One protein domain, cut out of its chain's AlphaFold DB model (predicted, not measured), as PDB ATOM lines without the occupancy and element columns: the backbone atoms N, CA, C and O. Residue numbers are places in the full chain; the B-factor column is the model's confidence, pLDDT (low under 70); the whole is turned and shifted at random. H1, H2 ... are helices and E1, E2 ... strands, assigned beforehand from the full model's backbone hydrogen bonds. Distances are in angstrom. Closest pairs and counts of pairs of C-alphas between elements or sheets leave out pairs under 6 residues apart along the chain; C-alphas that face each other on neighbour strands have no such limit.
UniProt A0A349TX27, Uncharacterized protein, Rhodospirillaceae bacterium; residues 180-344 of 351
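Overview. This is residues 180 to 344 of the 351 residues of an uncharacterized protein of Rhodospirillaceae bacterium (UniProt A0A349TX27). A strongly twisted, curled sheet of four strands, E4, E3, E2 and E9, has helix H2 packed along one face; towards the opposite face lie the helices H3 and H4 together with the two-stranded pair E5 and E6. H1 lies beyond H2, farther from the sheet, and at that same end of the longest axis are the hairpin of E7 and E8 and its long loop, residues 300 to 318. The printed part has 165 residues with four named helices and nine named strands, along the chain H1 E1 H2 E2 E3 E4 E5 H3 E6 E7 E8 H4 E9. The large sheet runs E4, E3, E2, E9 and is antiparallel throughout; the class is mixed, helices and strands. The whole is compact, with a radius of gyration of the C-alphas of 16.1 A and spans of 43 by 35 by 25 A.

Arrangement. Start at E3, residues 239 to 246, an inner strand of the large sheet. E2, residues 226 to 232, is its antiparallel neighbour, with N 229 and O 241 at 2.8 A, within hydrogen-bond range. E4, residues 251 to 255, is its other antiparallel neighbour, with N 246 and O 251 at 2.8 A. E2, E3 and E4 form a meander, each strand the antiparallel neighbour of the one before, and E2 and E3, like E3 and E4, are a hairpin. At the other edge, E9, residues 339 to 343, is antiparallel to E2, with N 230 and O 341 at 2.8 A. Look next at H2, residues 208 to 221: it is on the sheet at a height over the sheet of 8.2 A, over E3 and only just over E2, on which 3 of its C-alphas fall. It runs along the strands, at 12 degrees to E3 on the local plane, and the closest C-alphas of the two, of Ala 209 and Gly 240, are 4.1 A apart. H1, residues 187 to 199, is not on this sheet; it only just touches H2, with 3 pairs of C-alphas within 8 A, and is about perpendicular to it at 81 degrees. H1 touches H2 with residues 190 to 194 alone, and H2 touches H1 with residue 214 alone; the closest C-alphas of the two, those of Met 194 and Ile 214, are 7.3 A apart. E1, residues 204 to 206, pairs with no named strand. On the opposite face from H2, H3, residues 274 to 283, is on the sheet but over none of its strands. H4, residues 328 to 336, only grazes the sheet with residues 333 to 336; it touches H3 about perpendicular at 79 degrees, closest at the C-alphas of Leu 281 and Gln 334, 5.8 A. E5, residues 261 to 265, and E6, residues 288 to 292, are antiparallel, with N 262 and O 291 at 2.9 A. E7, residues 297 to 299, and E8, residues 319 to 322, form an antiparallel hairpin, with N 320 and O 298 at 2.8 A. In H1, H2, H3 and H4 every O i to N i+4 pair is within hydrogen-bond range.

Along the chain. Find C-alpha 239 at (8.322, -54.371, 47.222); from there E3, residues 239 to 246, runs 22.2 A. H2, residues 208 to 221, measures 20.3 A, E2, residues 226 to 232, 19.8 A, and H3, residues 274 to 283, 14.2 A. H1 begins at C-alpha 187 at (5.771, -51.432, 26.022) and runs 18.3 A to C-alpha 199. E9 ends at C-alpha 343 at (15.840, -50.176, 38.749).

Size, cuts and confidence. The two C-alphas farthest apart are those of Leu 199 and Lys 283, at 45.1 A. The printed part has no cut. The link from E7 to E8, 19 residues, is long. The mean pLDDT of the printed part is 91.2, and residue 344 is under 70.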
ATOM      1  N   ASP A 180      -3.973 -57.103  35.679       89.94
ATOM      2  CA  ASP A 180      -3.405 -56.387  34.528       89.94
ATOM      3  C   ASP A 180      -1.894 -56.650  34.318       89.94
ATOM      4  O   ASP A 180      -1.294 -56.105  33.391       89.94
ATOM      5  N   HIS A 181      -1.251 -57.502  35.130       86.75
ATOM      6  CA  HIS A 181       0.212 -57.691  35.122       86.75
ATOM      7  C   HIS A 181       0.763 -58.111  33.751       86.75
ATOM      8  O   HIS A 181       1.783 -57.593  33.301       86.75
ATOM      9  N   ALA A 182       0.076 -59.005  33.032       78.12
ATOM     10  CA  ALA A 182       0.532 -59.474  31.721       78.12
ATOM     11  C   ALA A 182       0.699 -58.337  30.688       78.12
ATOM     12  O   ALA A 182       1.439 -58.497  29.716       78.12
ATOM     13  N   GLN A 183       0.037 -57.196  30.903       75.44
ATOM     14  CA  GLN A 183       0.048 -56.042  30.007       75.44
ATOM     15  C   GLN A 183       1.219 -55.080  30.280       75.44
ATOM     16  O   GLN A 183       1.536 -54.255  29.432       75.44
ATOM     17  N   ILE A 184       1.912 -55.162  31.422       75.19
ATOM     18  CA  ILE A 184       2.986 -54.203  31.753       75.19
ATOM     19  C   ILE A 184       4.338 -54.536  31.096       75.19
ATOM     20  O   ILE A 184       5.187 -53.654  30.909       75.19
ATOM     21  N   MET A 185       4.546 -55.822  30.786       71.88
ATOM     22  CA  MET A 185       5.832 -56.379  30.348       71.88
ATOM     23  C   MET A 185       6.152 -56.049  28.891       71.88
ATOM     24  O   MET A 185       7.304 -56.142  28.471       71.88
ATOM     25  N   ASP A 186       5.142 -55.633  28.134       76.88
ATOM     26  CA  ASP A 186       5.266 -55.163  26.766       76.88
ATOM     27  C   ASP A 186       4.992 -53.651  26.729       76.88
ATOM     28  O   ASP A 186       4.027 -53.159  27.316       76.88
ATOM     29  N   GLN A 187       5.870 -52.891  26.071       72.44
ATOM     30  CA  GLN A 187       5.771 -51.432  26.022       72.44
ATOM     31  C   GLN A 187       4.490 -50.956  25.321       72.44
ATOM     32  O   GLN A 187       3.918 -49.940  25.717       72.44
ATOM     33  N   GLU A 188       4.035 -51.677  24.300       72.31
ATOM     34  CA  GLU A 188       2.811 -51.343  23.578       72.31
ATOM     35  C   GLU A 188       1.586 -51.632  24.444       72.31
ATOM     36  O   GLU A 188       0.682 -50.805  24.554       72.31
ATOM     37  N   LEU A 189       1.594 -52.751  25.172       78.44
ATOM     38  CA  LEU A 189       0.534 -53.059  26.135       78.44
ATOM     39  C   LEU A 189       0.505 -52.082  27.319       78.44
ATOM     40  O   LEU A 189      -0.566 -51.772  27.842       78.44
ATOM     41  N   ARG A 190       1.639 -51.481  27.689       83.94
ATOM     42  CA  ARG A 190       1.653 -50.409  28.689       83.94
ATOM     43  C   ARG A 190       0.898 -49.156  28.236       83.94
ATOM     44  O   ARG A 190       0.268 -48.496  29.061       83.94
ATOM     45  N   ARG A 191       0.890 -48.840  26.936       83.50
ATOM     46  CA  ARG A 191       0.048 -47.752  26.398       83.50
ATOM     47  C   ARG A 191      -1.437 -48.063  26.561       83.50
ATOM     48  O   ARG A 191      -2.212 -47.153  26.845       83.50
ATOM     49  N   VAL A 192      -1.827 -49.335  26.463       86.12
ATOM     50  CA  VAL A 192      -3.203 -49.776  26.748       86.12
ATOM     51  C   VAL A 192      -3.559 -49.520  28.214       86.12
ATOM     52  O   VAL A 192      -4.655 -49.038  28.488       86.12
ATOM     53  N   LEU A 193      -2.631 -49.740  29.151       91.00
ATOM     54  CA  LEU A 193      -2.839 -49.411  30.568       91.00
ATOM     55  C   LEU A 193      -2.975 -47.904  30.810       91.00
ATOM     56  O   LEU A 193      -3.828 -47.493  31.591       91.00
ATOM     57  N   MET A 194      -2.210 -47.066  30.106       91.62
ATOM     58  CA  MET A 194      -2.427 -45.612  30.125       91.62
ATOM     59  C   MET A 194      -3.817 -45.251  29.585       91.62
ATOM     60  O   MET A 194      -4.534 -44.459  30.191       91.62
ATOM     61  N   GLY A 195      -4.243 -45.911  28.505       90.75
ATOM     62  CA  GLY A 195      -5.623 -45.891  28.026       90.75
ATOM     63  C   GLY A 195      -6.618 -46.220  29.132       90.75
ATOM     64  O   GLY A 195      -7.496 -45.422  29.421       90.75
ATOM     65  N   LYS A 196      -6.447 -47.350  29.819       91.44
ATOM     66  CA  LYS A 196      -7.322 -47.785  30.915       91.44
ATOM     67  C   LYS A 196      -7.340 -46.796  32.087       91.44
ATOM     68  O   LYS A 196      -8.402 -46.553  32.651       91.44
ATOM     69  N   LEU A 197      -6.207 -46.191  32.441       93.81
ATOM     70  CA  LEU A 197      -6.132 -45.193  33.512       93.81
ATOM     71  C   LEU A 197      -7.070 -44.010  33.239       93.81
ATOM     72  O   LEU A 197      -7.789 -43.581  34.141       93.81
ATOM     73  N   PHE A 198      -7.083 -43.527  31.996       93.44
ATOM     74  CA  PHE A 198      -7.741 -42.283  31.599       93.44
ATOM     75  C   PHE A 198      -9.089 -42.460  30.887       93.44
ATOM     76  O   PHE A 198      -9.900 -41.539  30.922       93.44
ATOM     77  N   LEU A 199      -9.345 -43.606  30.257       91.00
ATOM     78  CA  LEU A 199     -10.510 -43.883  29.399       91.00
ATOM     79  C   LEU A 199     -11.403 -45.027  29.919       91.00
ATOM     80  O   LEU A 199     -12.213 -45.581  29.177       91.00
ATOM     81  N   SER A 200     -11.244 -45.433  31.181       89.31
ATOM     82  CA  SER A 200     -12.042 -46.499  31.799       89.31
ATOM     83  C   SER A 200     -12.633 -46.059  33.132       89.31
ATOM     84  O   SER A 200     -12.078 -45.210  33.827       89.31
ATOM     85  N   ASP A 201     -13.749 -46.680  33.510       86.31
ATOM     86  CA  ASP A 201     -14.296 -46.623  34.866       86.31
ATOM     87  C   ASP A 201     -13.646 -47.648  35.815       86.31
ATOM     88  O   ASP A 201     -13.786 -47.526  37.031       86.31
ATOM     89  N   GLN A 202     -12.850 -48.591  35.294       90.44
ATOM     90  CA  GLN A 202     -12.147 -49.620  36.069       90.44
ATOM     91  C   GLN A 202     -10.737 -49.168  36.479       90.44
ATOM     92  O   GLN A 202     -10.039 -48.563  35.654       90.44
ATOM     93  N   PRO A 203     -10.293 -49.374  37.732       92.00
ATOM     94  CA  PRO A 203      -8.915 -49.091  38.120       92.00
ATOM     95  C   PRO A 203      -7.929 -49.958  37.347       92.00
ATOM     96  O   PRO A 203      -8.274 -51.014  36.808       92.00
ATOM     97  N   LEU A 204      -6.669 -49.542  37.383       93.44
ATOM     98  CA  LEU A 204      -5.564 -50.441  37.090       93.44
ATOM     99  C   LEU A 204      -5.435 -51.469  38.216       93.44
ATOM    100  O   LEU A 204      -5.449 -51.109  39.387       93.44
ATOM    101  N   ALA A 205      -5.315 -52.740  37.869       93.38
ATOM    102  CA  ALA A 205      -5.182 -53.867  38.779       93.38
ATOM    103  C   ALA A 205      -3.742 -54.389  38.683       93.38
ATOM    104  O   ALA A 205      -3.460 -55.321  37.925       93.38
ATOM    105  N   LEU A 206      -2.835 -53.706  39.386       93.50
ATOM    106  CA  LEU A 206      -1.383 -53.835  39.240       93.50
ATOM    107  C   LEU A 206      -0.710 -54.144  40.578       93.50
ATOM    108  O   LEU A 206      -1.179 -53.716  41.629       93.50
ATOM    109  N   TRP A 207       0.410 -54.861  40.525       93.19
ATOM    110  CA  TRP A 207       1.316 -55.006  41.659       93.19
ATOM    111  C   TRP A 207       2.159 -53.739  41.852       93.19
ATOM    112  O   TRP A 207       2.116 -52.788  41.061       93.19
ATOM    113  N   CYS A 208       2.912 -53.710  42.950       94.81
ATOM    114  CA  CYS A 208       3.596 -52.519  43.438       94.81
ATOM    115  C   CYS A 208       4.592 -51.905  42.444       94.81
ATOM    116  O   CYS A 208       4.561 -50.695  42.182       94.81
ATOM    117  N   ALA A 209       5.440 -52.730  41.829       93.44
ATOM    118  CA  ALA A 209       6.425 -52.269  40.857       93.44
ATOM    119  C   ALA A 209       5.756 -51.703  39.595       93.44
ATOM    120  O   ALA A 209       6.169 -50.665  39.079       93.44
ATOM    121  N   GLU A 210       4.701 -52.348  39.114       94.50
ATOM    122  CA  GLU A 210       3.944 -51.971  37.926       94.50
ATOM    123  C   GLU A 210       3.158 -50.677  38.133       94.50
ATOM    124  O   GLU A 210       3.162 -49.800  37.270       94.50
ATOM    125  N   SER A 211       2.534 -50.525  39.300       95.88
ATOM    126  CA  SER A 211       1.892 -49.279  39.719       95.88
ATOM    127  C   SER A 211       2.900 -48.120  39.717       95.88
ATOM    128  O   SER A 211       2.644 -47.057  39.141       95.88
ATOM    129  N   SER A 212       4.106 -48.360  40.245       96.75
ATOM    130  CA  SER A 212       5.216 -47.400  40.201       96.75
ATOM    131  C   SER A 212       5.682 -47.094  38.768       96.75
ATOM    132  O   SER A 212       6.052 -45.955  38.476       96.75
ATOM    133  N   MET A 213       5.643 -48.066  37.846       95.56
ATOM    134  CA  MET A 213       5.946 -47.846  36.423       95.56
ATOM    135  C   MET A 213       4.933 -46.922  35.755       95.56
ATOM    136  O   MET A 213       5.345 -45.991  35.066       95.56
ATOM    137  N   ILE A 214       3.636 -47.120  35.995       96.12
ATOM    138  CA  ILE A 214       2.603 -46.239  35.439       96.12
ATOM    139  C   ILE A 214       2.755 -44.815  35.980       96.12
ATOM    140  O   ILE A 214       2.751 -43.868  35.195       96.12
ATOM    141  N   LEU A 215       2.973 -44.638  37.290       97.69
ATOM    142  CA  LEU A 215       3.240 -43.302  37.832       97.69
ATOM    143  C   LEU A 215       4.516 -42.688  37.230       97.69
ATOM    144  O   LEU A 215       4.526 -41.500  36.908       97.69
ATOM    145  N   SER A 216       5.580 -43.479  37.051       96.69
ATOM    146  CA  SER A 216       6.818 -43.027  36.407       96.69
ATOM    147  C   SER A 216       6.559 -42.500  34.996       96.69
ATOM    148  O   SER A 216       7.058 -41.424  34.662       96.69
ATOM    149  N   ASP A 217       5.766 -43.215  34.197       94.88
ATOM    150  CA  ASP A 217       5.449 -42.839  32.820       94.88
ATOM    151  C   ASP A 217       4.583 -41.570  32.764       94.88
ATOM    152  O   ASP A 217       4.889 -40.661  31.989       94.88
ATOM    153  N   VAL A 218       3.581 -41.439  33.646       96.56
ATOM    154  CA  VAL A 218       2.775 -40.208  33.771       96.56
ATOM    155  C   VAL A 218       3.656 -39.015  34.164       96.56
ATOM    156  O   VAL A 218       3.636 -37.979  33.507       96.56
ATOM    157  N   LEU A 219       4.469 -39.148  35.215       97.69
ATOM    158  CA  LEU A 219       5.316 -38.056  35.706       97.69
ATOM    159  C   LEU A 219       6.386 -37.640  34.689       97.69
ATOM    160  O   LEU A 219       6.649 -36.448  34.528       97.69
ATOM    161  N   ARG A 220       6.984 -38.593  33.969       95.81
ATOM    162  CA  ARG A 220       7.980 -38.295  32.928       95.81
ATOM    163  C   ARG A 220       7.378 -37.556  31.744       95.81
ATOM    164  O   ARG A 220       8.003 -36.616  31.263       95.81
ATOM    165  N   ALA A 221       6.173 -37.929  31.315       94.50
ATOM    166  CA  ALA A 221       5.448 -37.187  30.283       94.50
ATOM    167  C   ALA A 221       5.153 -35.736  30.712       94.50
ATOM    168  O   ALA A 221       5.135 -34.837  29.878       94.50
ATOM    169  N   MET A 222       5.011 -35.499  32.021       95.69
ATOM    170  CA  MET A 222       4.847 -34.171  32.622       95.69
ATOM    171  C   MET A 222       6.184 -33.469  32.947       95.69
ATOM    172  O   MET A 222       6.198 -32.421  33.592       95.69
ATOM    173  N   GLY A 223       7.321 -34.026  32.511       96.31
ATOM    174  CA  GLY A 223       8.646 -33.414  32.651       96.31
ATOM    175  C   GLY A 223       9.309 -33.584  34.022       96.31
ATOM    176  O   GLY A 223      10.247 -32.848  34.336       96.31
ATOM    177  N   TYR A 224       8.845 -34.524  34.849       97.88
ATOM    178  CA  TYR A 224       9.468 -34.838  36.135       97.88
ATOM    179  C   TYR A 224      10.497 -35.966  36.020       97.88
ATOM    180  O   TYR A 224      10.345 -36.924  35.257       97.88
ATOM    181  N   GLU A 225      11.544 -35.881  36.838       97.81
ATOM    182  CA  GLU A 225      12.543 -36.938  36.951       97.81
ATOM    183  C   GLU A 225      12.079 -38.009  37.936       97.81
ATOM    184  O   GLU A 225      11.645 -37.706  39.047       97.81
ATOM    185  N   THR A 226      12.189 -39.277  37.535       97.81
ATOM    186  CA  THR A 226      11.733 -40.413  38.345       97.81
ATOM    187  C   THR A 226      12.674 -41.613  38.252       97.81
ATOM    188  O   THR A 226      13.311 -41.846  37.213       97.81
ATOM    189  N   ARG A 227      12.727 -42.413  39.323       97.38
ATOM    190  CA  ARG A 227      13.415 -43.712  39.394       97.38
ATOM    191  C   ARG A 227      12.598 -44.704  40.220       97.38
ATOM    192  O   ARG A 227      11.980 -44.308  41.195       97.38
ATOM    193  N   ILE A 228      12.610 -45.978  39.841       96.62
ATOM    194  CA  ILE A 228      11.921 -47.041  40.587       96.62
ATOM    195  C   ILE A 228      12.936 -47.761  41.465       96.62
ATOM    196  O   ILE A 228      14.056 -48.044  41.027       96.62
ATOM    197  N   LEU A 229      12.541 -48.057  42.696       96.12
ATOM    198  CA  LEU A 229      13.328 -48.813  43.655       96.12
ATOM    199  C   LEU A 229      12.702 -50.191  43.874       96.12
ATOM    200  O   LEU A 229      11.490 -50.303  44.033       96.12
ATOM    201  N   SER A 230      13.551 -51.219  43.910       95.44
ATOM    202  CA  SER A 230      13.245 -52.493  44.562       95.44
ATOM    203  C   SER A 230      13.673 -52.398  46.008       95.44
ATOM    204  O   SER A 230      14.829 -52.058  46.284       95.44
ATOM    205  N   LEU A 231      12.773 -52.766  46.897       94.31
ATOM    206  CA  LEU A 231      13.029 -52.956  48.309       94.31
ATOM    207  C   LEU A 231      12.894 -54.446  48.615       94.31
ATOM    208  O   LEU A 231      12.070 -55.127  48.001       94.31
ATOM    209  N   ASP A 232      13.723 -54.956  49.512       92.19
ATOM    210  CA  ASP A 232      13.735 -56.364  49.900       92.19
ATOM    211  C   ASP A 232      14.163 -56.478  51.365       92.19
ATOM    212  O   ASP A 232      15.125 -55.830  51.800       92.19
ATOM    213  N   GLY A 233      13.425 -57.284  52.121       88.75
ATOM    214  CA  GLY A 233      13.540 -57.397  53.568       88.75
ATOM    215  C   GLY A 233      13.525 -58.855  54.033       88.75
ATOM    216  O   GLY A 233      13.145 -59.757  53.290       88.75
ATOM    217  N   PRO A 234      13.985 -59.139  55.261       86.94
ATOM    218  CA  PRO A 234      13.973 -60.495  55.798       86.94
ATOM    219  C   PRO A 234      12.569 -60.991  56.179       86.94
ATOM    220  O   PRO A 234      12.363 -62.205  56.208       86.94
ATOM    221  N   ARG A 235      11.621 -60.096  56.511       87.94
ATOM    222  CA  ARG A 235      10.254 -60.471  56.923       87.94
ATOM    223  C   ARG A 235       9.242 -60.305  55.803       87.94
ATOM    224  O   ARG A 235       8.328 -61.122  55.692       87.94
ATOM    225  N   TYR A 236       9.390 -59.261  54.996       82.50
ATOM    226  CA  TYR A 236       8.492 -58.984  53.881       82.50
ATOM    227  C   TYR A 236       9.152 -59.380  52.562       82.50
ATOM    228  O   TYR A 236      10.353 -59.205  52.383       82.50
ATOM    229  N   GLY A 237       8.361 -59.924  51.633       81.44
ATOM    230  CA  GLY A 237       8.828 -60.152  50.265       81.44
ATOM    231  C   GLY A 237       9.199 -58.841  49.565       81.44
ATOM    232  O   GLY A 237       8.996 -57.756  50.102       81.44
ATOM    233  N   GLY A 238       9.717 -58.935  48.341       90.06
ATOM    234  CA  GLY A 238      10.107 -57.750  47.581       90.06
ATOM    235  C   GLY A 238       8.954 -56.757  47.379       90.06
ATOM    236  O   GLY A 238       7.817 -57.156  47.128       90.06
ATOM    237  N   HIS A 239       9.268 -55.464  47.442       95.69
ATOM    238  CA  HIS A 239       8.322 -54.371  47.222       95.69
ATOM    239  C   HIS A 239       8.885 -53.338  46.245       95.69
ATOM    240  O   HIS A 239      10.091 -53.093  46.206       95.69
ATOM    241  N   GLY A 240       8.020 -52.736  45.434       95.75
ATOM    242  CA  GLY A 240       8.395 -51.754  44.421       95.75
ATOM    243  C   GLY A 240       7.822 -50.383  44.743       95.75
ATOM    244  O   GLY A 240       6.612 -50.252  44.886       95.75
ATOM    245  N   VAL A 241       8.677 -49.361  44.804       97.69
ATOM    246  CA  VAL A 241       8.258 -47.967  45.035       97.69
ATOM    247  C   VAL A 241       8.872 -47.025  44.006       97.69
ATOM    248  O   VAL A 241       9.883 -47.341  43.369       97.69
ATOM    249  N   LEU A 242       8.293 -45.836  43.856       98.31
ATOM    250  CA  LEU A 242       8.836 -44.777  43.016       98.31
ATOM    251  C   LEU A 242       9.551 -43.733  43.875       98.31
ATOM    252  O   LEU A 242       9.073 -43.356  44.935       98.31
ATOM    253  N   GLU A 243      10.650 -43.179  43.381       98.50
ATOM    254  CA  GLU A 243      11.114 -41.864  43.806       98.50
ATOM    255  C   GLU A 243      10.985 -40.865  42.663       98.50
ATOM    256  O   GLU A 243      11.379 -41.139  41.524       98.50
ATOM    257  N   ALA A 244      10.469 -39.685  42.989       98.50
ATOM    258  CA  ALA A 244      10.405 -38.547  42.089       98.50
ATOM    259  C   ALA A 244      11.271 -37.406  42.631       98.50
ATOM    260  O   ALA A 244      11.411 -37.239  43.846       98.50
ATOM    261  N   TYR A 245      11.886 -36.639  41.734       98.50
ATOM    262  CA  TYR A 245      12.602 -35.430  42.118       98.50
ATOM    263  C   TYR A 245      11.606 -34.281  42.252       98.50
ATOM    264  O   TYR A 245      10.924 -33.930  41.292       98.50
ATOM    265  N   PHE A 246      11.536 -33.715  43.450       98.44
ATOM    266  CA  PHE A 246      10.735 -32.559  43.823       98.44
ATOM    267  C   PHE A 246      11.522 -31.294  43.458       98.44
ATOM    268  O   PHE A 246      12.475 -30.956  44.172       98.44
ATOM    269  N   PRO A 247      11.228 -30.646  42.314       97.88
ATOM    270  CA  PRO A 247      12.061 -29.576  41.771       97.88
ATOM    271  C   PRO A 247      12.151 -28.350  42.679       97.88
ATOM    272  O   PRO A 247      13.223 -27.745  42.749       97.88
ATOM    273  N   ASP A 248      11.077 -28.000  43.388       97.69
ATOM    274  CA  ASP A 248      11.048 -26.777  44.194       97.69
ATOM    275  C   ASP A 248      11.825 -26.990  45.503       97.69
ATOM    276  O   ASP A 248      12.621 -26.141  45.910       97.69
ATOM    277  N   ARG A 249      11.699 -28.182  46.106       96.88
ATOM    278  CA  ARG A 249      12.503 -28.610  47.269       96.88
ATOM    279  C   ARG A 249      13.909 -29.108  46.916       96.88
ATOM    280  O   ARG A 249      14.715 -29.328  47.817       96.88
ATOM    281  N   LYS A 250      14.213 -29.299  45.630       97.75
ATOM    282  CA  LYS A 250      15.488 -29.814  45.099       97.75
ATOM    283  C   LYS A 250      15.940 -31.137  45.730       97.75
ATOM    284  O   LYS A 250      17.118 -31.316  46.048       97.75
ATOM    285  N   LYS A 251      15.011 -32.074  45.926       97.94
ATOM    286  CA  LYS A 251      15.317 -33.370  46.548       97.94
ATOM    287  C   LYS A 251      14.503 -34.519  45.971       97.94
ATOM    288  O   LYS A 251      13.474 -34.310  45.344       97.94
ATOM    289  N   TRP A 252      14.954 -35.745  46.214       98.56
ATOM    290  CA  TRP A 252      14.163 -36.944  45.935       98.56
ATOM    291  C   TRP A 252      13.156 -37.188  47.060       98.56
ATOM    292  O   TRP A 252      13.486 -37.003  48.230       98.56
ATOM    293  N   GLY A 253      11.951 -37.619  46.700       98.50
ATOM    294  CA  GLY A 253      10.923 -38.077  47.632       98.50
ATOM    295  C   GLY A 253      10.339 -39.402  47.158       98.50
ATOM    296  O   GLY A 253      10.134 -39.593  45.957       98.50
ATOM    297  N   MET A 254      10.114 -40.317  48.095       98.38
ATOM    298  CA  MET A 254       9.539 -41.629  47.835       98.38
ATOM    299  C   MET A 254       8.010 -41.555  47.821       98.38
ATOM    300  O   MET A 254       7.394 -40.911  48.667       98.38
ATOM    301  N   LEU A 255       7.416 -42.227  46.841       98.62
ATOM    302  CA  LEU A 255       5.988 -42.327  46.593       98.62
ATOM    303  C   LEU A 255       5.635 -43.802  46.407       98.62
ATOM    304  O   LEU A 255       6.194 -44.477  45.539       98.62
ATOM    305  N   ASP A 256       4.678 -44.283  47.189       98.06
ATOM    306  CA  ASP A 256       4.144 -45.634  47.085       98.06
ATOM    307  C   ASP A 256       2.687 -45.566  46.627       98.06
ATOM    308  O   ASP A 256       1.760 -45.310  47.396       98.06
ATOM    309  N   THR A 257       2.471 -45.775  45.331       95.94
ATOM    310  CA  THR A 257       1.128 -45.796  44.742       95.94
ATOM    311  C   THR A 257       0.364 -47.075  45.047       95.94
ATOM    312  O   THR A 257      -0.857 -47.113  44.870       95.94
ATOM    313  N   ASP A 258       1.047 -48.126  45.483       95.25
ATOM    314  CA  ASP A 258       0.436 -49.401  45.810       95.25
ATOM    315  C   ASP A 258      -0.265 -49.328  47.158       95.25
ATOM    316  O   ASP A 258      -1.471 -49.544  47.215       95.25
ATOM    317  N   TYR A 259       0.444 -48.875  48.191       95.81
ATOM    318  CA  TYR A 259      -0.122 -48.600  49.512       95.81
ATOM    319  C   TYR A 259      -0.846 -47.252  49.589       95.81
ATOM    320  O   TYR A 259      -1.669 -47.041  50.478       95.81
ATOM    321  N   GLY A 260      -0.589 -46.352  48.636       96.12
ATOM    322  CA  GLY A 260      -1.179 -45.018  48.610       96.12
ATOM    323  C   GLY A 260      -0.554 -44.100  49.656       96.12
ATOM    324  O   GLY A 260      -1.256 -43.305  50.275       96.12
ATOM    325  N   THR A 261       0.756 -44.192  49.865       97.62
ATOM    326  CA  THR A 261       1.470 -43.531  50.962       97.62
ATOM    327  C   THR A 261       2.782 -42.891  50.507       97.62
ATOM    328  O   THR A 261       3.261 -43.076  49.389       97.62
ATOM    329  N   PHE A 262       3.359 -42.086  51.394       98.31
ATOM    330  CA  PHE A 262       4.734 -41.602  51.327       98.31
ATOM    331  C   PHE A 262       5.299 -41.490  52.745       98.31
ATOM    332  O   PHE A 262       4.542 -41.435  53.716       98.31
ATOM    333  N   LEU A 263       6.622 -41.437  52.869       98.06
ATOM    334  CA  LEU A 263       7.288 -41.195  54.149       98.06
ATOM    335  C   LEU A 263       7.717 -39.734  54.250       98.06
ATOM    336  O   LEU A 263       8.215 -39.153  53.282       98.06
ATOM    337  N   ALA A 264       7.535 -39.147  55.425       98.25
ATOM    338  CA  ALA A 264       7.896 -37.771  55.717       98.25
ATOM    339  C   ALA A 264       8.674 -37.670  57.029       98.25
ATOM    340  O   ALA A 264       8.610 -38.544  57.890       98.25
ATOM    341  N   ASP A 265       9.426 -36.589  57.175       98.00
ATOM    342  CA  ASP A 265       9.967 -36.164  58.457       98.00
ATOM    343  C   ASP A 265       8.812 -35.863  59.420       98.00
ATOM    344  O   ASP A 265       7.918 -35.085  59.082       98.00
ATOM    345  N   ALA A 266       8.819 -36.478  60.602       97.31
ATOM    346  CA  ALA A 266       7.725 -36.338  61.561       97.31
ATOM    347  C   ALA A 266       7.551 -34.895  62.069       97.31
ATOM    348  O   ALA A 266       6.429 -34.486  62.354       97.31
ATOM    349  N   GLU A 267       8.638 -34.122  62.145       97.12
ATOM    350  CA  GLU A 267       8.624 -32.749  62.655       97.12
ATOM    351  C   GLU A 267       8.156 -31.733  61.600       97.12
ATOM    352  O   GLU A 267       7.228 -30.963  61.831       97.12
ATOM    353  N   SER A 268       8.780 -31.728  60.421       96.69
ATOM    354  CA  SER A 268       8.519 -30.747  59.358       96.69
ATOM    355  C   SER A 268       7.451 -31.176  58.353       96.69
ATOM    356  O   SER A 268       7.023 -30.363  57.534       96.69
ATOM    357  N   GLY A 269       7.067 -32.456  58.334       96.06
ATOM    358  CA  GLY A 269       6.200 -33.027  57.298       96.06
ATOM    359  C   GLY A 269       6.852 -33.105  55.911       96.06
ATOM    360  O   GLY A 269       6.178 -33.390  54.920       96.06
ATOM    361  N   THR A 270       8.160 -32.847  55.803       96.56
ATOM    362  CA  THR A 270       8.874 -32.870  54.521       96.56
ATOM    363  C   THR A 270       9.024 -34.299  54.020       96.56
ATOM    364  O   THR A 270       9.545 -35.152  54.733       96.56
ATOM    365  N   ILE A 271       8.645 -34.550  52.765       97.88
ATOM    366  CA  ILE A 271       8.804 -35.866  52.141       97.88
ATOM    367  C   ILE A 271      10.265 -36.337  52.163       97.88
ATOM    368  O   ILE A 271      11.204 -35.555  51.953       97.88
ATOM    369  N   LEU A 272      10.458 -37.625  52.419       98.44
ATOM    370  CA  LEU A 272      11.760 -38.275  52.486       98.44
ATOM    371  C   LEU A 272      11.987 -39.133  51.245       98.44
ATOM    372  O   LEU A 272      11.080 -39.795  50.740       98.44
ATOM    373  N   SER A 273      13.224 -39.147  50.765       98.31
ATOM    374  CA  SER A 273      13.718 -40.239  49.926       98.31
ATOM    375  C   SER A 273      13.752 -41.540  50.731       98.31
ATOM    376  O   SER A 273      13.824 -41.527  51.962       98.31
ATOM    377  N   MET A 274      13.773 -42.682  50.050       97.19
ATOM    378  CA  MET A 274      13.868 -43.985  50.702       97.19
ATOM    379  C   MET A 274      15.172 -44.123  51.497       97.19
ATOM    380  O   MET A 274      15.184 -44.723  52.566       97.19
ATOM    381  N   LYS A 275      16.269 -43.519  51.016       96.62
ATOM    382  CA  LYS A 275      17.543 -43.502  51.746       96.62
ATOM    383  C   LYS A 275      17.428 -42.724  53.063       96.62
ATOM    384  O   LYS A 275      17.799 -43.252  54.104       96.62
ATOM    385  N   GLU A 276      16.906 -41.497  53.016       97.81
ATOM    386  CA  GLU A 276      16.719 -40.677  54.223       97.81
ATOM    387  C   GLU A 276      15.765 -41.356  55.212       97.81
ATOM    388  O   GLU A 276      16.022 -41.357  56.414       97.81
ATOM    389  N   ALA A 277      14.677 -41.949  54.713       97.69
ATOM    390  CA  ALA A 277      13.730 -42.686  55.537       97.69
ATOM    391  C   ALA A 277      14.389 -43.896  56.213       97.69
ATOM    392  O   ALA A 277      14.252 -44.047  57.422       97.69
ATOM    393  N   ALA A 278      15.154 -44.710  55.479       96.38
ATOM    394  CA  ALA A 278      15.858 -45.870  56.030       96.38
ATOM    395  C   ALA A 278      16.842 -45.481  57.147       96.38
ATOM    396  O   ALA A 278      16.842 -46.088  58.217       96.38
ATOM    397  N   GLU A 279      17.648 -44.436  56.927       96.75
ATOM    398  CA  GLU A 279      18.604 -43.928  57.921       96.75
ATOM    399  C   GLU A 279      17.902 -43.469  59.210       96.75
ATOM    400  O   GLU A 279      18.381 -43.735  60.314       96.75
ATOM    401  N   ARG A 280      16.749 -42.806  59.079       97.12
ATOM    402  CA  ARG A 280      15.964 -42.315  60.219       97.12
ATOM    403  C   ARG A 280      15.241 -43.437  60.945       97.12
ATOM    404  O   ARG A 280      15.365 -43.514  62.159       97.12
ATOM    405  N   LEU A 281      14.583 -44.344  60.224       95.44
ATOM    406  CA  LEU A 281      13.922 -45.518  60.805       95.44
ATOM    407  C   LEU A 281      14.912 -46.403  61.572       95.44
ATOM    408  O   LEU A 281      14.565 -46.950  62.613       95.44
ATOM    409  N   ALA A 282      16.151 -46.542  61.095       94.19
ATOM    410  CA  ALA A 282      17.188 -47.294  61.801       94.19
ATOM    411  C   ALA A 282      17.662 -46.605  63.093       94.19
ATOM    412  O   ALA A 282      18.063 -47.282  64.038       94.19
ATOM    413  N   LYS A 283      17.643 -45.268  63.130       95.31
ATOM    414  CA  LYS A 283      18.070 -44.479  64.290       95.31
ATOM    415  C   LYS A 283      16.965 -44.353  65.339       95.31
ATOM    416  O   LYS A 283      17.229 -44.541  66.521       95.31
ATOM    417  N   ASP A 284      15.776 -43.963  64.899       95.38
ATOM    418  CA  ASP A 284      14.606 -43.677  65.723       95.38
ATOM    419  C   ASP A 284      13.351 -43.602  64.826       95.38
ATOM    420  O   ASP A 284      13.147 -42.594  64.134       95.38
ATOM    421  N   PRO A 285      12.499 -44.645  64.823       93.56
ATOM    422  CA  PRO A 285      11.287 -44.680  64.010       93.56
ATOM    423  C   PRO A 285      10.338 -43.495  64.221       93.56
ATOM    424  O   PRO A 285       9.641 -43.116  63.284       93.56
ATOM    425  N   ALA A 286      10.350 -42.851  65.396       95.25
ATOM    426  CA  ALA A 286       9.488 -41.703  65.684       95.25
ATOM    427  C   ALA A 286       9.828 -40.451  64.848       95.25
ATOM    428  O   ALA A 286       9.030 -39.519  64.784       95.25
ATOM    429  N   GLN A 287      10.988 -40.420  64.178       96.75
ATOM    430  CA  GLN A 287      11.391 -39.331  63.275       96.75
ATOM    431  C   GLN A 287      10.741 -39.417  61.891       96.75
ATOM    432  O   GLN A 287      10.942 -38.528  61.055       96.75
ATOM    433  N   VAL A 288       9.997 -40.489  61.619       97.50
ATOM    434  CA  VAL A 288       9.345 -40.726  60.336       97.50
ATOM    435  C   VAL A 288       7.843 -40.837  60.542       97.50
ATOM    436  O   VAL A 288       7.367 -41.611  61.364       97.50
ATOM    437  N   SER A 289       7.089 -40.067  59.765       96.94
ATOM    438  CA  SER A 289       5.635 -40.143  59.702       96.94
ATOM    439  C   SER A 289       5.177 -40.672  58.344       96.94
ATOM    440  O   SER A 289       5.851 -40.513  57.320       96.94
ATOM    441  N   THR A 290       4.008 -41.310  58.334       97.38
ATOM    442  CA  THR A 290       3.359 -41.777  57.106       97.38
ATOM    443  C   THR A 290       2.362 -40.733  56.624       97.38
ATOM    444  O   THR A 290       1.376 -40.440  57.302       97.38
ATOM    445  N   GLY A 291       2.593 -40.197  55.428       96.56
ATOM    446  CA  GLY A 291       1.611 -39.407  54.696       96.56
ATOM    447  C   GLY A 291       0.807 -40.270  53.723       96.56
ATOM    448  O   GLY A 291       1.271 -41.321  53.282       96.56
ATOM    449  N   PHE A 292      -0.395 -39.817  53.357       95.12
ATOM    450  CA  PHE A 292      -1.283 -40.548  52.449       95.12
ATOM    451  C   PHE A 292      -1.441 -39.832  51.106       95.12
ATOM    452  O   PHE A 292      -1.778 -38.647  51.030       95.12
ATOM    453  N   LEU A 293      -1.219 -40.587  50.034       95.12
ATOM    454  CA  LEU A 293      -1.693 -40.271  48.692       95.12
ATOM    455  C   LEU A 293      -3.178 -40.656  48.551       95.12
ATOM    456  O   LEU A 293      -3.961 -39.911  47.962       95.12
ATOM    457  N   ALA A 294      -3.555 -41.808  49.113       92.88
ATOM    458  CA  ALA A 294      -4.912 -42.347  49.171       92.88
ATOM    459  C   ALA A 294      -5.019 -43.353  50.333       92.88
ATOM    460  O   ALA A 294      -4.078 -44.115  50.544       92.88
ATOM    461  N   HIS A 295      -6.141 -43.433  51.058       91.94
ATOM    462  CA  HIS A 295      -6.348 -44.488  52.061       91.94
ATOM    463  C   HIS A 295      -6.862 -45.756  51.372       91.94
ATOM    464  O   HIS A 295      -8.047 -46.101  51.368       91.94
ATOM    465  N   LYS A 296      -5.926 -46.454  50.730       91.19
ATOM    466  CA  LYS A 296      -6.219 -47.652  49.949       91.19
ATOM    467  C   LYS A 296      -6.697 -48.800  50.831       91.19
ATOM    468  O   LYS A 296      -6.302 -48.946  51.991       91.19
ATOM    469  N   LYS A 297      -7.531 -49.651  50.241       90.75
ATOM    470  CA  LYS A 297      -7.964 -50.920  50.829       90.75
ATOM    471  C   LYS A 297      -7.389 -52.078  50.034       90.75
ATOM    472  O   LYS A 297      -7.179 -51.959  48.826       90.75
ATOM    473  N   THR A 298      -7.158 -53.193  50.714       90.62
ATOM    474  CA  THR A 298      -6.849 -54.453  50.044       90.62
ATOM    475  C   THR A 298      -8.051 -54.912  49.228       90.62
ATOM    476  O   THR A 298      -9.188 -54.510  49.486       90.62
ATOM    477  N   LEU A 299      -7.813 -55.757  48.230       89.88
ATOM    478  CA  LEU A 299      -8.888 -56.557  47.654       89.88
ATOM    479  C   LEU A 299      -9.198 -57.731  48.582       89.88
ATOM    480  O   LEU A 299      -8.314 -58.229  49.285       89.88
ATOM    481  N   ASP A 300     -10.445 -58.189  48.555       89.12
ATOM    482  CA  ASP A 300     -10.794 -59.489  49.108       89.12
ATOM    483  C   ASP A 300      -9.912 -60.569  48.460       89.12
ATOM    484  O   ASP A 300      -9.603 -60.521  47.264       89.12
ATOM    485  N   SER A 301      -9.480 -61.537  49.267       86.69
ATOM    486  CA  SER A 301      -8.566 -62.602  48.847       86.69
ATOM    487  C   SER A 301      -9.038 -63.382  47.612       86.69
ATOM    488  O   SER A 301      -8.201 -63.859  46.847       86.69
ATOM    489  N   ALA A 302     -10.351 -63.453  47.357       85.38
ATOM    490  CA  ALA A 302     -10.916 -64.071  46.159       85.38
ATOM    491  C   ALA A 302     -10.533 -63.344  44.852       85.38
ATOM    492  O   ALA A 302     -10.575 -63.949  43.781       85.38
ATOM    493  N   PHE A 303     -10.135 -62.069  44.932       83.12
ATOM    494  CA  PHE A 303      -9.759 -61.213  43.799       83.12
ATOM    495  C   PHE A 303      -8.263 -60.849  43.780       83.12
ATOM    496  O   PHE A 303      -7.848 -59.980  43.009       83.12
ATOM    497  N   ASN A 304      -7.444 -61.489  44.620       80.12
ATOM    498  CA  ASN A 304      -6.003 -61.240  44.690       80.12
ATOM    499  C   ASN A 304      -5.202 -62.547  44.804       80.12
ATOM    500  O   ASN A 304      -4.550 -62.825  45.812       80.12
ATOM    501  N   LEU A 305      -5.279 -63.375  43.761       73.62
ATOM    502  CA  LEU A 305      -4.589 -64.660  43.695       73.62
ATOM    503  C   LEU A 305      -3.133 -64.466  43.245       73.62
ATOM    504  O   LEU A 305      -2.850 -63.854  42.216       73.62
ATOM    505  N   THR A 306      -2.191 -65.044  43.991       70.31
ATOM    506  CA  THR A 306      -0.745 -64.802  43.833       70.31
ATOM    507  C   THR A 306      -0.167 -65.261  42.492       70.31
ATOM    508  O   THR A 306       0.738 -64.616  41.972       70.31
ATOM    509  N   ALA A 307      -0.682 -66.345  41.904       74.25
ATOM    510  CA  ALA A 307      -0.147 -66.901  40.656       74.25
ATOM    511  C   ALA A 307      -0.844 -66.368  39.392       74.25
ATOM    512  O   ALA A 307      -0.205 -66.202  38.355       74.25
ATOM    513  N   TYR A 308      -2.153 -66.132  39.467       77.00
ATOM    514  CA  TYR A 308      -2.972 -65.663  38.355       77.00
ATOM    515  C   TYR A 308      -4.315 -65.170  38.886       77.00
ATOM    516  O   TYR A 308      -5.052 -65.952  39.487       77.00
ATOM    517  N   THR A 309      -4.656 -63.915  38.610       80.31
ATOM    518  CA  THR A 309      -6.013 -63.400  38.810       80.31
ATOM    519  C   THR A 309      -6.619 -63.110  37.438       80.31
ATOM    520  O   THR A 309      -6.024 -62.355  36.666       80.31
ATOM    521  N   PRO A 310      -7.777 -63.697  37.089       80.81
ATOM    522  CA  PRO A 310      -8.477 -63.324  35.866       80.81
ATOM    523  C   PRO A 310      -8.931 -61.860  35.937       80.81
ATOM    524  O   PRO A 310      -9.129 -61.311  37.019       80.81
ATOM    525  N   HIS A 311      -9.154 -61.227  34.783       82.62
ATOM    526  CA  HIS A 311      -9.784 -59.907  34.766       82.62
ATOM    527  C   HIS A 311     -11.152 -59.961  35.456       82.62
ATOM    528  O   HIS A 311     -11.968 -60.842  35.182       82.62
ATOM    529  N   PHE A 312     -11.407 -58.988  36.326       86.44
ATOM    530  CA  PHE A 312     -12.672 -58.825  37.027       86.44
ATOM    531  C   PHE A 312     -13.155 -57.382  36.909       86.44
ATOM    532  O   PHE A 312     -12.379 -56.459  36.654       86.44
ATOM    533  N   VAL A 313     -14.457 -57.194  37.106       86.62
ATOM    534  CA  VAL A 313     -15.047 -55.862  37.237       86.62
ATOM    535  C   VAL A 313     -14.838 -55.411  38.674       86.62
ATOM    536  O   VAL A 313     -15.313 -56.065  39.606       86.62
ATOM    537  N   TRP A 314     -14.105 -54.317  38.854       84.50
ATOM    538  CA  TRP A 314     -13.912 -53.703  40.154       84.50
ATOM    539  C   TRP A 314     -15.239 -53.186  40.695       84.50
ATOM    540  O   TRP A 314     -16.019 -52.538  39.991       84.50
ATOM    541  N   ARG A 315     -15.468 -53.469  41.974       85.81
ATOM    542  CA  ARG A 315     -16.615 -53.005  42.741       85.81
ATOM    543  C   ARG A 315     -16.192 -52.787  44.182       85.81
ATOM    544  O   ARG A 315     -15.248 -53.418  44.656       85.81
ATOM    545  N   THR A 316     -16.912 -51.927  44.891       82.75
ATOM    546  CA  THR A 316     -16.658 -51.670  46.315       82.75
ATOM    547  C   THR A 316     -16.847 -52.921  47.173       82.75
ATOM    548  O   THR A 316     -16.163 -53.056  48.181       82.75
ATOM    549  N   GLU A 317     -17.706 -53.857  46.754       86.19
ATOM    550  CA  GLU A 317     -17.873 -55.168  47.399       86.19
ATOM    551  C   GLU A 317     -16.634 -56.077  47.301       86.19
ATOM    552  O   GLU A 317     -16.504 -57.003  48.093       86.19
ATOM    553  N   ASN A 318     -15.700 -55.794  46.384       88.38
ATOM    554  CA  ASN A 318     -14.457 -56.555  46.240       88.38
ATOM    555  C   ASN A 318     -13.357 -56.056  47.196       88.38
ATOM    556  O   ASN A 318     -12.233 -56.553  47.130       88.38
ATOM    557  N   LEU A 319     -13.620 -55.028  48.012       87.44
ATOM    558  CA  LEU A 319     -12.636 -54.438  48.920       87.44
ATOM    559  C   LEU A 319     -12.653 -55.138  50.282       87.44
ATOM    560  O   LEU A 319     -13.708 -55.370  50.868       87.44
ATOM    561  N   GLY A 320     -11.461 -55.399  50.807       88.19
ATOM    562  CA  GLY A 320     -11.226 -55.863  52.164       88.19
ATOM    563  C   GLY A 320     -10.929 -54.715  53.134       88.19
ATOM    564  O   GLY A 320     -11.537 -53.639  53.097       88.19
ATOM    565  N   GLY A 321      -9.985 -54.971  54.039       89.00
ATOM    566  CA  GLY A 321      -9.540 -54.018  55.053       89.00
ATOM    567  C   GLY A 321      -8.636 -52.904  54.505       89.00
ATOM    568  O   GLY A 321      -8.281 -52.904  53.325       89.00
ATOM    569  N   PRO A 322      -8.245 -51.937  55.352       90.75
ATOM    570  CA  PRO A 322      -7.229 -50.953  54.987       90.75
ATOM    571  C   PRO A 322      -5.923 -51.655  54.597       90.75
ATOM    572  O   PRO A 322      -5.529 -52.636  55.226       90.75
ATOM    573  N   MET A 323      -5.252 -51.152  53.560       89.69
ATOM    574  CA  MET A 323      -4.014 -51.752  53.056       89.69
ATOM    575  C   MET A 323      -2.837 -51.565  54.017       89.69
ATOM    576  O   MET A 323      -1.987 -52.441  54.139       89.69
ATOM    577  N   THR A 324      -2.815 -50.444  54.732       88.50
ATOM    578  CA  THR A 324      -1.893 -50.202  55.840       88.50
ATOM    579  C   THR A 324      -2.499 -49.217  56.831       88.50
ATOM    580  O   THR A 324      -3.468 -48.519  56.526       88.50
ATOM    581  N   THR A 325      -1.906 -49.143  58.018       85.00
ATOM    582  CA  THR A 325      -2.124 -48.063  58.984       85.00
ATOM    583  C   THR A 325      -0.917 -47.115  58.993       85.00
ATOM    584  O   THR A 325       0.155 -47.498  58.504       85.00
ATOM    585  N   PRO A 326      -1.060 -45.885  59.530       81.19
ATOM    586  CA  PRO A 326       0.063 -44.961  59.682       81.19
ATOM    587  C   PRO A 326       1.230 -45.550  60.483       81.19
ATOM    588  O   PRO A 326       2.373 -45.249  60.155       81.19
ATOM    589  N   ASP A 327       0.930 -46.403  61.469       82.69
ATOM    590  CA  ASP A 327       1.914 -46.993  62.386       82.69
ATOM    591  C   ASP A 327       2.562 -48.267  61.823       82.69
ATOM    592  O   ASP A 327       3.733 -48.523  62.065       82.69
ATOM    593  N   ALA A 328       1.830 -49.064  61.035       89.38
ATOM    594  CA  ALA A 328       2.359 -50.315  60.482       89.38
ATOM    595  C   ALA A 328       3.277 -50.097  59.268       89.38
ATOM    596  O   ALA A 328       4.147 -50.920  58.983       89.38
ATOM    597  N   TYR A 329       3.075 -49.002  58.530       94.12
ATOM    598  CA  TYR A 329       3.823 -48.745  57.303       94.12
ATOM    599  C   TYR A 329       5.317 -48.449  57.552       94.12
ATOM    600  O   TYR A 329       6.148 -49.068  56.886       94.12
ATOM    601  N   PRO A 330       5.710 -47.591  58.518       93.62
ATOM    602  CA  PRO A 330       7.115 -47.351  58.848       93.62
ATOM    603  C   PRO A 330       7.856 -48.629  59.254       93.62
ATOM    604  O   PRO A 330       8.970 -48.849  58.783       93.62
ATOM    605  N   ASP A 331       7.224 -49.503  60.042       92.06
ATOM    606  CA  ASP A 331       7.799 -50.787  60.468       92.06
ATOM    607  C   ASP A 331       8.074 -51.722  59.281       92.06
ATOM    608  O   ASP A 331       9.132 -52.354  59.197       92.06
ATOM    609  N   MET A 332       7.134 -51.791  58.333       94.12
ATOM    610  CA  MET A 332       7.309 -52.542  57.090       94.12
ATOM    611  C   MET A 332       8.453 -51.958  56.254       94.12
ATOM    612  O   MET A 332       9.309 -52.695  55.764       94.12
ATOM    613  N   MET A 333       8.513 -50.632  56.123       95.25
ATOM    614  CA  MET A 333       9.553 -49.970  55.336       95.25
ATOM    615  C   MET A 333      10.932 -50.051  55.981       95.25
ATOM    616  O   MET A 333      11.927 -50.134  55.262       95.25
ATOM    617  N   GLN A 334      11.013 -50.104  57.310       93.38
ATOM    618  CA  GLN A 334      12.258 -50.374  58.017       93.38
ATOM    619  C   GLN A 334      12.804 -51.754  57.627       93.38
ATOM    620  O   GLN A 334      13.978 -51.863  57.274       93.38
ATOM    621  N   ASP A 335      11.956 -52.787  57.605       92.50
ATOM    622  CA  ASP A 335      12.343 -54.141  57.186       92.50
ATOM    623  C   ASP A 335      12.791 -54.196  55.718       92.50
ATOM    624  O   ASP A 335      13.881 -54.678  55.410       92.50
ATOM    625  N   LEU A 336      11.974 -53.636  54.823       91.50
ATOM    626  CA  LEU A 336      12.214 -53.615  53.377       91.50
ATOM    627  C   LEU A 336      13.434 -52.769  52.981       91.50
ATOM    628  O   LEU A 336      14.012 -52.956  51.910       91.50
ATOM    629  N   SER A 337      13.851 -51.833  53.836       88.94
ATOM    630  CA  SER A 337      15.026 -50.994  53.592       88.94
ATOM    631  C   SER A 337      16.365 -51.708  53.802       88.94
ATOM    632  O   SER A 337      17.409 -51.140  53.472       88.94
ATOM    633  N   ALA A 338      16.358 -52.958  54.287       83.81
ATOM    634  CA  ALA A 338      17.569 -53.756  54.465       83.81
ATOM    635  C   ALA A 338      18.362 -53.923  53.155       83.81
ATOM    636  O   ALA A 338      19.596 -53.986  53.175       83.81
ATOM    637  N   ARG A 339      17.671 -53.978  52.008       83.44
ATOM    638  CA  ARG A 339      18.280 -53.995  50.673       83.44
ATOM    639  C   ARG A 339      17.514 -53.084  49.724       83.44
ATOM    640  O   ARG A 339      16.388 -53.371  49.340       83.44
ATOM    641  N   ILE A 340      18.175 -52.018  49.277       89.25
ATOM    642  CA  ILE A 340      17.621 -51.075  48.300       89.25
ATOM    643  C   ILE A 340      18.380 -51.227  46.986       89.25
ATOM    644  O   ILE A 340      19.593 -51.027  46.927       89.25
ATOM    645  N   SER A 341      17.656 -51.540  45.916       85.94
ATOM    646  CA  SER A 341      18.199 -51.616  44.559       85.94
ATOM    647  C   SER A 341      17.486 -50.627  43.646       85.94
ATOM    648  O   SER A 341      16.265 -50.534  43.648       85.94
ATOM    649  N   VAL A 342      18.238 -49.889  42.827       83.75
ATOM    650  CA  VAL A 342      17.652 -48.949  41.861       83.75
ATOM    651  C   VAL A 342      17.418 -49.665  40.535       83.75
ATOM    652  O   VAL A 342      18.376 -50.045  39.853       83.75
ATOM    653  N   PHE A 343      16.162 -49.769  40.110       78.00
ATOM    654  CA  PHE A 343      15.840 -50.176  38.749       78.00
ATOM    655  C   PHE A 343      16.036 -48.992  37.806       78.00
ATOM    656  O   PHE A 343      15.246 -48.044  37.749       78.00
ATOM    657  N   LYS A 344      17.113 -49.042  37.019       66.12
ATOM    658  CA  LYS A 344      17.316 -48.089  35.928       66.12
ATOM    659  C   LYS A 344      16.367 -48.431  34.783       66.12
ATOM    660  O   LYS A 344      16.698 -49.242  33.922       66.12
TER     661      LYS A 344